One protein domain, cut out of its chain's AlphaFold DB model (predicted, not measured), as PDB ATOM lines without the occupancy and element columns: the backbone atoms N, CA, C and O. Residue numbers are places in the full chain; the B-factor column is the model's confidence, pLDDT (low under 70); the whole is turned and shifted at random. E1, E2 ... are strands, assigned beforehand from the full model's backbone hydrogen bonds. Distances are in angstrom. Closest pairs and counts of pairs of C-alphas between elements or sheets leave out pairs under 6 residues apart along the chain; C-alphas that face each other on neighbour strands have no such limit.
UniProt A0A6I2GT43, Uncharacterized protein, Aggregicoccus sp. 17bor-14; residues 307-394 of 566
ATOM      1  N   ARG A 307      -3.256 -56.076 -29.092       92.31
ATOM      2  CA  ARG A 307      -2.510 -54.877 -28.665       92.31
ATOM      3  C   ARG A 307      -3.374 -53.866 -27.926       92.31
ATOM      4  O   ARG A 307      -2.871 -52.823 -27.522       92.31
ATOM      5  N   LEU A 308      -4.660 -54.165 -27.795       92.38
ATOM      6  CA  LEU A 308      -5.669 -53.285 -27.237       92.38
ATOM      7  C   LEU A 308      -6.414 -54.024 -26.121       92.38
ATOM      8  O   LEU A 308      -6.799 -55.185 -26.308       92.38
ATOM      9  N   GLY A 309      -6.549 -53.356 -24.979       91.00
ATOM     10  CA  GLY A 309      -7.386 -53.760 -23.852       91.00
ATOM     11  C   GLY A 309      -8.775 -53.139 -23.967       91.00
ATOM     12  O   GLY A 309      -8.923 -52.127 -24.647       91.00
ATOM     13  N   ASP A 310      -9.757 -53.807 -23.379       92.19
ATOM     14  CA  ASP A 310     -11.160 -53.383 -23.251       92.19
ATOM     15  C   ASP A 310     -11.710 -54.044 -21.976       92.19
ATOM     16  O   ASP A 310     -12.486 -55.009 -22.029       92.19
ATOM     17  N   ALA A 311     -11.130 -53.686 -20.825       91.12
ATOM     18  CA  ALA A 311     -11.306 -54.428 -19.573       91.12
ATOM     19  C   ALA A 311     -12.728 -54.321 -18.995       91.12
ATOM     20  O   ALA A 311     -13.182 -55.267 -18.337       91.12
ATOM     21  N   ASP A 312     -13.451 -53.243 -19.290       91.31
ATOM     22  CA  ASP A 312     -14.855 -53.045 -18.925       91.31
ATOM     23  C   ASP A 312     -15.866 -53.472 -20.012       91.31
ATOM     24  O   ASP A 312     -17.048 -53.670 -19.700       91.31
ATOM     25  N   GLY A 313     -15.409 -53.720 -21.245       89.19
ATOM     26  CA  GLY A 313     -16.210 -54.252 -22.344       89.19
ATOM     27  C   GLY A 313     -17.130 -53.230 -23.013       89.19
ATOM     28  O   GLY A 313     -18.145 -53.632 -23.601       89.19
ATOM     29  N   ASP A 314     -16.846 -51.931 -22.905       88.50
ATOM     30  CA  ASP A 314     -17.649 -50.866 -23.517       88.50
ATOM     31  C   ASP A 314     -17.316 -50.618 -25.007       88.50
ATOM     32  O   ASP A 314     -18.039 -49.896 -25.712       88.50
ATOM     33  N   GLY A 315     -16.270 -51.286 -25.513       88.44
ATOM     34  CA  GLY A 315     -15.816 -51.219 -26.900       88.44
ATOM     35  C   GLY A 315     -14.841 -50.076 -27.182       88.44
ATOM     36  O   GLY A 315     -14.459 -49.869 -28.343       88.44
ATOM     37  N   ARG A 316     -14.442 -49.318 -26.162       89.38
ATOM     38  CA  ARG A 316     -13.397 -48.304 -26.237       89.38
ATOM     39  C   ARG A 316     -12.149 -48.893 -25.629       89.38
ATOM     40  O   ARG A 316     -12.166 -49.499 -24.578       89.38
ATOM     41  N   THR A 317     -11.065 -48.769 -26.373       90.88
ATOM     42  CA  THR A 317      -9.913 -49.618 -26.125       90.88
ATOM     43  C   THR A 317      -8.671 -48.800 -25.842       90.88
ATOM     44  O   THR A 317      -8.381 -47.865 -26.601       90.88
ATOM     45  N   VAL A 318      -7.862 -49.244 -24.885       89.25
ATOM     46  CA  VAL A 318      -6.556 -48.650 -24.572       89.25
ATOM     47  C   VAL A 318      -5.393 -49.486 -25.118       89.25
ATOM     48  O   VAL A 318      -5.486 -50.713 -25.188       89.25
ATOM     49  N   PRO A 319      -4.257 -48.876 -25.509       90.06
ATOM     50  CA  PRO A 319      -3.051 -49.628 -25.850       90.06
ATOM     51  C   PRO A 319      -2.536 -50.449 -24.663       90.06
ATOM     52  O   PRO A 319      -2.300 -49.913 -23.580       90.06
ATOM     53  N   LEU A 320      -2.291 -51.739 -24.885       87.38
ATOM     54  CA  LEU A 320      -1.644 -52.598 -23.896       87.38
ATOM     55  C   LEU A 320      -0.156 -52.256 -23.779       87.38
ATOM     56  O   LEU A 320       0.501 -51.941 -24.773       87.38
ATOM     57  N   ALA A 321       0.393 -52.378 -22.567       87.88
ATOM     58  CA  ALA A 321       1.827 -52.194 -22.330       87.88
ATOM     59  C   ALA A 321       2.678 -53.226 -23.090       87.88
ATOM     60  O   ALA A 321       3.737 -52.887 -23.608       87.88
ATOM     61  N   GLU A 322       2.191 -54.465 -23.178       89.31
ATOM     62  CA  GLU A 322       2.792 -55.554 -23.944       89.31
ATOM     63  C   GLU A 322       1.690 -56.284 -24.728       89.31
ATOM     64  O   GLU A 322       0.584 -56.453 -24.202       89.31
ATOM     65  N   PRO A 323       1.957 -56.725 -25.969       91.88
ATOM     66  CA  PRO A 323       1.000 -57.514 -26.729       91.88
ATOM     67  C   PRO A 323       0.726 -58.861 -26.048       91.88
ATOM     68  O   PRO A 323       1.630 -59.497 -25.501       91.88
ATOM     69  N   ALA A 324      -0.521 -59.320 -26.119       92.31
ATOM     70  CA  ALA A 324      -0.949 -60.607 -25.580       92.31
ATOM     71  C   ALA A 324      -1.380 -61.542 -26.712       92.31
ATOM     72  O   ALA A 324      -2.106 -61.128 -27.611       92.31
ATOM     73  N   SER A 325      -0.963 -62.807 -26.660       93.81
ATOM     74  CA  SER A 325      -1.342 -63.807 -27.660       93.81
ATOM     75  C   SER A 325      -2.272 -64.849 -27.064       93.81
ATOM     76  O   SER A 325      -1.971 -65.442 -26.028       93.81
ATOM     77  N   PHE A 326      -3.384 -65.095 -27.748       94.56
ATOM     78  CA  PHE A 326      -4.386 -66.073 -27.348       94.56
ATOM     79  C   PHE A 326      -4.777 -66.945 -28.534       94.56
ATOM     80  O   PHE A 326      -4.875 -66.472 -29.666       94.56
ATOM     81  N   CYS A 327      -5.087 -68.205 -28.237       95.56
ATOM     82  CA  CYS A 327      -5.864 -69.027 -29.148       95.56
ATOM     83  C   CYS A 327      -7.330 -68.600 -29.060       95.56
ATOM     84  O   CYS A 327      -7.918 -68.652 -27.975       95.56
ATOM     85  N   VAL A 328      -7.902 -68.142 -30.169       95.19
ATOM     86  CA  VAL A 328      -9.250 -67.566 -30.217       95.19
ATOM     87  C   VAL A 328     -10.015 -68.064 -31.433       95.19
ATOM     88  O   VAL A 328      -9.434 -68.565 -32.394       95.19
ATOM     89  N   GLY A 329     -11.335 -67.926 -31.382       93.62
ATOM     90  CA  GLY A 329     -12.204 -68.126 -32.534       93.62
ATOM     91  C   GLY A 329     -12.812 -66.809 -32.993       93.62
ATOM     92  O   GLY A 329     -12.121 -65.817 -33.234       93.62
ATOM     93  N   ASN A 330     -14.141 -66.778 -33.083       90.62
ATOM     94  CA  ASN A 330     -14.866 -65.584 -33.518       90.62
ATOM     95  C   ASN A 330     -15.027 -64.526 -32.418       90.62
ATOM     96  O   ASN A 330     -15.224 -63.357 -32.745       90.62
ATOM     97  N   THR A 331     -14.945 -64.915 -31.146       90.44
ATOM     98  CA  THR A 331     -15.105 -64.025 -29.987       90.44
ATOM     99  C   THR A 331     -13.760 -63.624 -29.402       90.44
ATOM    100  O   THR A 331     -12.881 -64.476 -29.238       90.44
ATOM    101  N   ASP A 332     -13.627 -62.350 -29.042       90.25
ATOM    102  CA  ASP A 332     -12.420 -61.841 -28.391       90.25
ATOM    103  C   ASP A 332     -12.373 -62.322 -26.929       90.25
ATOM    104  O   ASP A 332     -13.426 -62.494 -26.303       90.25
ATOM    105  N   PRO A 333     -11.180 -62.581 -26.368       92.00
ATOM    106  CA  PRO A 333     -11.029 -62.846 -24.945       92.00
ATOM    107  C   PRO A 333     -11.544 -61.664 -24.122       92.00
ATOM    108  O   PRO A 333     -11.348 -60.512 -24.496       92.00
ATOM    109  N   GLN A 334     -12.160 -61.948 -22.974       90.56
ATOM    110  CA  GLN A 334     -12.615 -60.898 -22.064       90.56
ATOM    111  C   GLN A 334     -11.451 -59.966 -21.699       90.56
ATOM    112  O   GLN A 334     -10.395 -60.440 -21.275       90.56
ATOM    113  N   GLY A 335     -11.664 -58.659 -21.842       90.88
ATOM    114  CA  GLY A 335     -10.652 -57.642 -21.570       90.88
ATOM    115  C   GLY A 335      -9.774 -57.264 -22.758       90.88
ATOM    116  O   GLY A 335      -8.852 -56.469 -22.593       90.88
ATOM    117  N   TYR A 336     -10.018 -57.838 -23.937       92.88
ATOM    118  CA  TYR A 336      -9.231 -57.607 -25.142       92.88
ATOM    119  C   TYR A 336     -10.153 -57.353 -26.325       92.88
ATOM    120  O   TYR A 336     -11.224 -57.943 -26.433       92.88
ATOM    121  N   SER A 337      -9.706 -56.512 -27.253       90.56
ATOM    122  CA  SER A 337     -10.495 -56.161 -28.430       90.56
ATOM    123  C   SER A 337      -9.630 -56.084 -29.684       90.56
ATOM    124  O   SER A 337      -8.485 -55.625 -29.660       90.56
ATOM    125  N   ARG A 338     -10.185 -56.538 -30.811       85.62
ATOM    126  CA  ARG A 338      -9.632 -56.341 -32.168       85.62
ATOM    127  C   ARG A 338     -10.069 -55.017 -32.801       85.62
ATOM    128  O   ARG A 338      -9.836 -54.809 -33.994       85.62
ATOM    129  N   GLY A 339     -10.764 -54.170 -32.044       78.94
ATOM    130  CA  GLY A 339     -11.301 -52.903 -32.512       78.94
ATOM    131  C   GLY A 339     -10.233 -51.910 -32.968       78.94
ATOM    132  O   GLY A 339      -9.026 -52.150 -32.945       78.94
ATOM    133  N   THR A 340     -10.692 -50.749 -33.414       76.69
ATOM    134  CA  THR A 340      -9.803 -49.605 -33.621       76.69
ATOM    135  C   THR A 340      -9.487 -48.957 -32.275       76.69
ATOM    136  O   THR A 340     -10.431 -48.774 -31.506       76.69
ATOM    137  N   PRO A 341      -8.231 -48.532 -32.027       72.12
ATOM    138  CA  PRO A 341      -7.881 -47.795 -30.819       72.12
ATOM    139  C   PRO A 341      -8.819 -46.601 -30.652       72.12
ATOM    140  O   PRO A 341      -8.927 -45.776 -31.567       72.12
ATOM    141  N   TRP A 342      -9.499 -46.509 -29.510       75.19
ATOM    142  CA  TRP A 342     -10.223 -45.293 -29.170       75.19
ATOM    143  C   TRP A 342      -9.209 -44.282 -28.622       75.19
ATOM    144  O   TRP A 342      -8.350 -44.673 -27.836       75.19
ATOM    145  N   PRO A 343      -9.231 -43.006 -29.049       71.19
ATOM    146  CA  PRO A 343      -8.145 -42.085 -28.714       71.19
ATOM    147  C   PRO A 343      -7.991 -41.795 -27.215       71.19
ATOM    148  O   PRO A 343      -6.894 -41.449 -26.797       71.19
ATOM    149  N   ASP A 344      -9.068 -41.928 -26.432       72.38
ATOM    150  CA  ASP A 344      -9.183 -41.255 -25.134       72.38
ATOM    151  C   ASP A 344      -9.897 -42.072 -24.045       72.38
ATOM    152  O   ASP A 344     -10.375 -41.468 -23.081       72.38
ATOM    153  N   ASP A 345      -9.987 -43.404 -24.168       88.62
ATOM    154  CA  ASP A 345     -10.471 -44.174 -23.021       88.62
ATOM    155  C   ASP A 345      -9.479 -44.037 -21.858       88.62
ATOM    156  O   ASP A 345      -8.310 -44.419 -21.936       88.62
ATOM    157  N   CYS A 346      -9.931 -43.350 -20.818       90.69
ATOM    158  CA  CYS A 346      -9.093 -42.878 -19.732       90.69
ATOM    159  C   CYS A 346      -9.234 -43.726 -18.467       90.69
ATOM    160  O   CYS A 346      -8.453 -43.514 -17.535       90.69
ATOM    161  N   ASP A 347     -10.193 -44.656 -18.430       91.25
ATOM    162  CA  ASP A 347     -10.435 -45.581 -17.323       91.25
ATOM    163  C   ASP A 347     -11.021 -46.898 -17.860       91.25
ATOM    164  O   ASP A 347     -12.190 -47.190 -17.656       91.25
ATOM    165  N   ASP A 348     -10.166 -47.718 -18.481       89.81
ATOM    166  CA  ASP A 348     -10.473 -49.043 -19.075       89.81
ATOM    167  C   ASP A 348     -11.122 -50.049 -18.095       89.81
ATOM    168  O   ASP A 348     -11.491 -51.161 -18.463       89.81
ATOM    169  N   ALA A 349     -11.227 -49.705 -16.809       92.12
ATOM    170  CA  ALA A 349     -11.878 -50.517 -15.786       92.12
ATOM    171  C   ALA A 349     -13.316 -50.063 -15.453       92.12
ATOM    172  O   ALA A 349     -13.975 -50.731 -14.645       92.12
ATOM    173  N   ASP A 350     -13.804 -48.949 -16.011       92.06
ATOM    174  CA  ASP A 350     -15.119 -48.365 -15.730       92.06
ATOM    175  C   ASP A 350     -15.791 -47.816 -17.003       92.06
ATOM    176  O   ASP A 350     -15.606 -46.658 -17.375       92.06
ATOM    177  N   ALA A 351     -16.725 -48.597 -17.560       91.94
ATOM    178  CA  ALA A 351     -17.459 -48.282 -18.793       91.94
ATOM    179  C   ALA A 351     -18.254 -46.958 -18.746       91.94
ATOM    180  O   ALA A 351     -18.757 -46.462 -19.759       91.94
ATOM    181  N   ALA A 352     -18.451 -46.375 -17.557       91.94
ATOM    182  CA  ALA A 352     -19.076 -45.066 -17.413       91.94
ATOM    183  C   ALA A 352     -18.087 -43.899 -17.600       91.94
ATOM    184  O   ALA A 352     -18.526 -42.743 -17.615       91.94
ATOM    185  N   ARG A 353     -16.780 -44.163 -17.716       92.00
ATOM    186  CA  ARG A 353     -15.693 -43.177 -17.723       92.00
ATOM    187  C   ARG A 353     -14.711 -43.422 -18.858       92.00
ATOM    188  O   ARG A 353     -13.660 -44.008 -18.689       92.00
ATOM    189  N   TYR A 354     -15.020 -42.833 -19.998       91.25
ATOM    190  CA  TYR A 354     -14.359 -43.201 -21.240       91.25
ATOM    191  C   TYR A 354     -13.760 -42.037 -22.034       91.25
ATOM    192  O   TYR A 354     -13.355 -42.190 -23.190       91.25
ATOM    193  N   GLN A 355     -13.824 -40.823 -21.492       91.19
ATOM    194  CA  GLN A 355     -13.246 -39.645 -22.123       91.19
ATOM    195  C   GLN A 355     -12.782 -38.626 -21.090       91.19
ATOM    196  O   GLN A 355     -13.381 -38.433 -20.029       91.19
ATOM    197  N   VAL A 356     -11.722 -37.905 -21.434       91.94
ATOM    198  CA  VAL A 356     -11.222 -36.810 -20.610       91.94
ATOM    199  C   VAL A 356     -12.019 -35.542 -20.908       91.94
ATOM    200  O   VAL A 356     -11.936 -34.978 -21.998       91.94
ATOM    201  N   LEU A 357     -12.770 -35.053 -19.921       93.94
ATOM    202  CA  LEU A 357     -13.499 -33.790 -20.008       93.94
ATOM    203  C   LEU A 357     -12.775 -32.695 -19.223       93.94
ATOM    204  O   LEU A 357     -12.375 -32.888 -18.074       93.94
ATOM    205  N   ALA A 358     -12.631 -31.525 -19.842       95.19
ATOM    206  CA  ALA A 358     -12.103 -30.335 -19.189       95.19
ATOM    207  C   ALA A 358     -13.205 -29.585 -18.422       95.19
ATOM    208  O   ALA A 358     -14.340 -29.483 -18.890       95.19
ATOM    209  N   TYR A 359     -12.851 -29.006 -17.275       96.12
ATOM    210  CA  TYR A 359     -13.701 -28.111 -16.488       96.12
ATOM    211  C   TYR A 359     -12.979 -26.784 -16.219       96.12
ATOM    212  O   TYR A 359     -11.750 -26.701 -16.287       96.12
ATOM    213  N   ALA A 360     -13.755 -25.738 -15.939       96.62
ATOM    214  CA  ALA A 360     -13.255 -24.391 -15.641       96.62
ATOM    215  C   ALA A 360     -13.751 -23.843 -14.293       96.62
ATOM    216  O   ALA A 360     -13.253 -22.815 -13.827       96.62
ATOM    217  N   TYR A 361     -14.705 -24.535 -13.669       96.31
ATOM    218  CA  TYR A 361     -15.317 -24.163 -12.404       96.31
ATOM    219  C   TYR A 361     -15.585 -25.401 -11.544       96.31
ATOM    220  O   TYR A 361     -15.811 -26.493 -12.083       96.31
ATOM    221  N   ARG A 362     -15.583 -25.214 -10.221       95.62
ATOM    222  CA  ARG A 362     -15.905 -26.233  -9.214       95.62
ATOM    223  C   ARG A 362     -17.008 -25.731  -8.277       95.62
ATOM    224  O   ARG A 362     -17.110 -24.525  -8.091       95.62
ATOM    225  N   ASP A 363     -17.799 -26.667  -7.770       94.44
ATOM    226  CA  ASP A 363     -18.850 -26.532  -6.752       94.44
ATOM    227  C   ASP A 363     -18.647 -27.694  -5.762       94.44
ATOM    228  O   ASP A 363     -19.138 -28.808  -5.969       94.44
ATOM    229  N   ALA A 364     -17.741 -27.520  -4.800       92.75
ATOM    230  CA  ALA A 364     -17.276 -28.630  -3.966       92.75
ATOM    231  C   ALA A 364     -18.233 -28.985  -2.817       92.75
ATOM    232  O   ALA A 364     -18.172 -30.118  -2.326       92.75
ATOM    233  N   ASP A 365     -19.117 -28.076  -2.414       91.88
ATOM    234  CA  ASP A 365     -20.111 -28.300  -1.361       91.88
ATOM    235  C   ASP A 365     -21.533 -28.583  -1.889       91.88
ATOM    236  O   ASP A 365     -22.365 -29.117  -1.147       91.88
ATOM    237  N   GLY A 366     -21.781 -28.357  -3.183       91.38
ATOM    238  CA  GLY A 366     -22.980 -28.783  -3.897       91.38
ATOM    239  C   GLY A 366     -24.167 -27.829  -3.792       91.38
ATOM    240  O   GLY A 366     -25.302 -28.281  -3.994       91.38
ATOM    241  N   ASP A 367     -23.962 -26.552  -3.463       89.94
ATOM    242  CA  ASP A 367     -25.047 -25.564  -3.409       89.94
ATOM    243  C   ASP A 367     -25.399 -24.928  -4.767       89.94
ATOM    244  O   ASP A 367     -26.459 -24.307  -4.925       89.94
ATOM    245  N   GLY A 368     -24.564 -25.170  -5.780       90.62
ATOM    246  CA  GLY A 368     -24.753 -24.721  -7.154       90.62
ATOM    247  C   GLY A 368     -24.058 -23.406  -7.505       90.62
ATOM    248  O   GLY A 368     -24.023 -23.070  -8.698       90.62
ATOM    249  N   ALA A 369     -23.503 -22.673  -6.536       92.50
ATOM    250  CA  ALA A 369     -22.542 -21.610  -6.787       92.50
ATOM    251  C   ALA A 369     -21.172 -22.221  -7.128       92.50
ATOM    252  O   ALA A 369     -20.936 -23.410  -6.972       92.50
ATOM    253  N   THR A 370     -20.291 -21.440  -7.753       94.81
ATOM    254  CA  THR A 370     -19.036 -21.980  -8.287       94.81
ATOM    255  C   THR A 370     -17.844 -21.069  -8.048       94.81
ATOM    256  O   THR A 370     -17.950 -19.844  -8.170       94.81
ATOM    257  N   VAL A 371     -16.669 -21.670  -7.870       94.88
ATOM    258  CA  VAL A 371     -15.372 -20.979  -7.933       94.88
ATOM    259  C   VAL A 371     -14.627 -21.288  -9.236       94.88
ATOM    260  O   VAL A 371     -14.730 -22.401  -9.760       94.88
ATOM    261  N   PRO A 372     -13.844 -20.340  -9.789       94.38
ATOM    262  CA  PRO A 372     -12.939 -20.622 -10.901       94.38
ATOM    263  C   PRO A 372     -11.893 -21.679 -10.520       94.38
ATOM    264  O   PRO A 372     -11.082 -21.469  -9.619       94.38
ATOM    265  N   ALA A 373     -11.883 -22.803 -11.233       94.19
ATOM    266  CA  ALA A 373     -10.930 -23.892 -11.046       94.19
ATOM    267  C   ALA A 373     -10.796 -24.674 -12.355       94.19
ATOM    268  O   ALA A 373     -11.775 -25.226 -12.843       94.19
ATOM    269  N   THR A 374      -9.601 -24.733 -12.940       94.62
ATOM    270  CA  THR A 374      -9.381 -25.431 -14.214       94.62
ATOM    271  C   THR A 374      -8.738 -26.794 -14.008       94.62
ATOM    272  O   THR A 374      -7.849 -26.968 -13.175       94.62
ATOM    273  N   GLY A 375      -9.158 -27.766 -14.810       94.38
ATOM    274  CA  GLY A 375      -8.561 -29.093 -14.824       94.38
ATOM    275  C   GLY A 375      -9.250 -30.011 -15.820       94.38
ATOM    276  O   GLY A 375     -10.098 -29.589 -16.606       94.38
ATOM    277  N   SER A 376      -8.874 -31.280 -15.780       94.12
ATOM    278  CA  SER A 376      -9.477 -32.334 -16.581       94.12
ATOM    279  C   SER A 376      -9.686 -33.572 -15.726       94.12
ATOM    280  O   SER A 376      -8.893 -33.844 -14.823       94.12
ATOM    281  N   LEU A 377     -10.743 -34.318 -16.011       94.44
ATOM    282  CA  LEU A 377     -11.079 -35.549 -15.309       94.44
ATOM    283  C   LEU A 377     -11.572 -36.592 -16.308       94.44
ATOM    284  O   LEU A 377     -12.128 -36.242 -17.350       94.44
ATOM    285  N   CYS A 378     -11.379 -37.861 -15.972       93.44
ATOM    286  CA  CYS A 378     -11.953 -38.960 -16.730       93.44
ATOM    287  C   CYS A 378     -13.448 -39.094 -16.403       93.44
ATOM    288  O   CYS A 378     -13.826 -39.173 -15.231       93.44
ATOM    289  N   SER A 379     -14.309 -39.049 -17.418       93.25
ATOM    290  CA  SER A 379     -15.761 -39.145 -17.268       93.25
ATOM    291  C   SER A 379     -16.447 -39.740 -18.488       93.25
ATOM    292  O   SER A 379     -15.829 -39.992 -19.515       93.25
ATOM    293  N   GLY A 380     -17.754 -39.951 -18.366       92.19
ATOM    294  CA  GLY A 380     -18.616 -40.331 -19.475       92.19
ATOM    295  C   GLY A 380     -19.047 -39.113 -20.284       92.19
ATOM    296  O   GLY A 380     -18.274 -38.195 -20.543       92.19
ATOM    297  N   ALA A 381     -20.318 -39.068 -20.685       91.50
ATOM    298  CA  ALA A 381     -20.859 -38.018 -21.556       91.50
ATOM    299  C   ALA A 381     -20.883 -36.600 -20.944       91.50
ATOM    300  O   ALA A 381     -21.001 -35.620 -21.680       91.50
ATOM    301  N   SER A 382     -20.799 -36.476 -19.619       92.56
ATOM    302  CA  SER A 382     -20.910 -35.205 -18.897       92.56
ATOM    303  C   SER A 382     -19.948 -35.154 -17.719       92.56
ATOM    304  O   SER A 382     -19.667 -36.187 -17.122       92.56
ATOM    305  N   LEU A 383     -19.512 -33.949 -17.338       92.31
ATOM    306  CA  LEU A 383     -18.764 -33.744 -16.096       92.31
ATOM    307  C   LEU A 383     -19.572 -34.260 -14.880       92.31
ATOM    308  O   LEU A 383     -20.794 -34.075 -14.853       92.31
ATOM    309  N   PRO A 384     -18.924 -34.880 -13.875       92.44
ATOM    310  CA  PRO A 384     -19.556 -35.250 -12.613       92.44
ATOM    311  C   PRO A 384     -20.091 -34.030 -11.854       92.44
ATOM    312  O   PRO A 384     -19.681 -32.894 -12.103       92.44
ATOM    313  N   ALA A 385     -20.969 -34.279 -10.879       91.06
ATOM    314  CA  ALA A 385     -21.414 -33.246  -9.949       91.06
ATOM    315  C   ALA A 385     -20.212 -32.557  -9.274       91.06
ATOM    316  O   ALA A 385     -19.206 -33.203  -8.974       91.06
ATOM    317  N   GLY A 386     -20.327 -31.244  -9.085       91.94
ATOM    318  CA  GLY A 386     -19.270 -30.396  -8.542       91.94
ATOM    319  C   GLY A 386     -18.249 -29.874  -9.555       91.94
ATOM    320  O   GLY A 386     -17.355 -29.127  -9.175       91.94
ATOM    321  N   TYR A 387     -18.372 -30.205 -10.846       95.19
ATOM    322  CA  TYR A 387     -17.532 -29.648 -11.913       95.19
ATOM    323  C   TYR A 387     -18.380 -29.026 -13.022       95.19
ATOM    324  O   TYR A 387     -19.384 -29.592 -13.458       95.19
ATOM    325  N   ALA A 388     -17.954 -27.872 -13.534       94.19
ATOM    326  CA  ALA A 388     -18.655 -27.176 -14.605       94.19
ATOM    327  C   ALA A 388     -17.698 -26.516 -15.606       94.19
ATOM    328  O   ALA A 388     -16.578 -26.112 -15.290       94.19
ATOM    329  N   THR A 389     -18.157 -26.372 -16.849       95.25
ATOM    330  CA  THR A 389     -17.455 -25.606 -17.895       95.25
ATOM    331  C   THR A 389     -17.796 -24.117 -17.864       95.25
ATOM    332  O   THR A 389     -17.096 -23.313 -18.476       95.25
ATOM    333  N   GLN A 390     -18.859 -23.737 -17.154       93.94
ATOM    334  CA  GLN A 390     -19.347 -22.367 -17.024       93.94
ATOM    335  C   GLN A 390     -19.634 -22.055 -15.556       93.94
ATOM    336  O   GLN A 390     -20.057 -22.942 -14.814       93.94
ATOM    337  N   SER A 391     -19.435 -20.796 -15.160       93.12
ATOM    338  CA  SER A 391     -19.815 -20.322 -13.828       93.12
ATOM    339  C   SER A 391     -21.334 -20.334 -13.665       93.12
ATOM    340  O   SER A 391     -22.061 -19.995 -14.603       93.12
ATOM    341  N   ARG A 392     -21.812 -20.679 -12.467       90.44
ATOM    342  CA  ARG A 392     -23.238 -20.653 -12.087       90.44
ATOM    343  C   ARG A 392     -23.551 -19.650 -10.971       90.44
ATOM    344  O   ARG A 392     -24.606 -19.708 -10.355       90.44
ATOM    345  N   GLY A 393     -22.654 -18.694 -10.763       86.94
ATOM    346  CA  GLY A 393     -22.638 -17.806  -9.603       86.94
ATOM    347  C   GLY A 393     -21.257 -17.857  -8.967       86.94
ATOM    348  O   GLY A 393     -20.600 -18.894  -9.032       86.94
ATOM    349  N   ALA A 394     -20.790 -16.729  -8.434       89.81
ATOM    350  CA  ALA A 394     -19.522 -16.681  -7.718       89.81
ATOM    351  C   ALA A 394     -19.759 -17.134  -6.281       89.81
ATOM    352  O   ALA A 394     -20.526 -16.487  -5.574       89.81
TER     353      ALA A 394
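AT A GLANCE: This is residues 307 to 394 of the 566 residues of an uncharacterized protein of Aggregicoccus sp. 17bor-14 (UniProt A0A6I2GT43). With little regular structure, this is a rod of two small lobes end to end: hairpin E1 and E2 with its loops, then the curved hairpin E3 and E4, with residues 387 to 388 folding back to pair with E3. The printed part has 88 residues, no named helix and four strands, E1 to E4, in two antiparallel sheets; the class is all strand, with 32 residues in named elements. It is loose, with a radius of gyration of the C-alphas of 17.4 A and spans of 58 by 18 by 16 A.

HOW THE PARTS SIT: Start at E1, residues 307 to 310, a hairpin with E2, residues 318 to 328; N 309 and O 318 are within hydrogen-bond range at 2.9 A. E2 bends by 101 degrees at residue 321. Further on, E3, residues 355 to 362, and E4, residues 371 to 379, form a hairpin, with N 357 and O 377 at 2.9 A. E2 and E3 are apart.

IN THESE COORDINATES: Find C-alpha 307 at (-2.510, -54.877, -28.665), where E1 begins, 10.3 A long. E2 measures 19.9 A, E3 18.8 A and E4 20.4 A, ending at C-alpha 379 at (-15.761, -39.145, -17.268).

THE WHOLE: The C-alphas farthest apart, Cys 327 and Ala 394, are 58.2 A apart. The printed part has no cut, the link E2 to E3 is long, and no printed residue is under 70 in pLDDT.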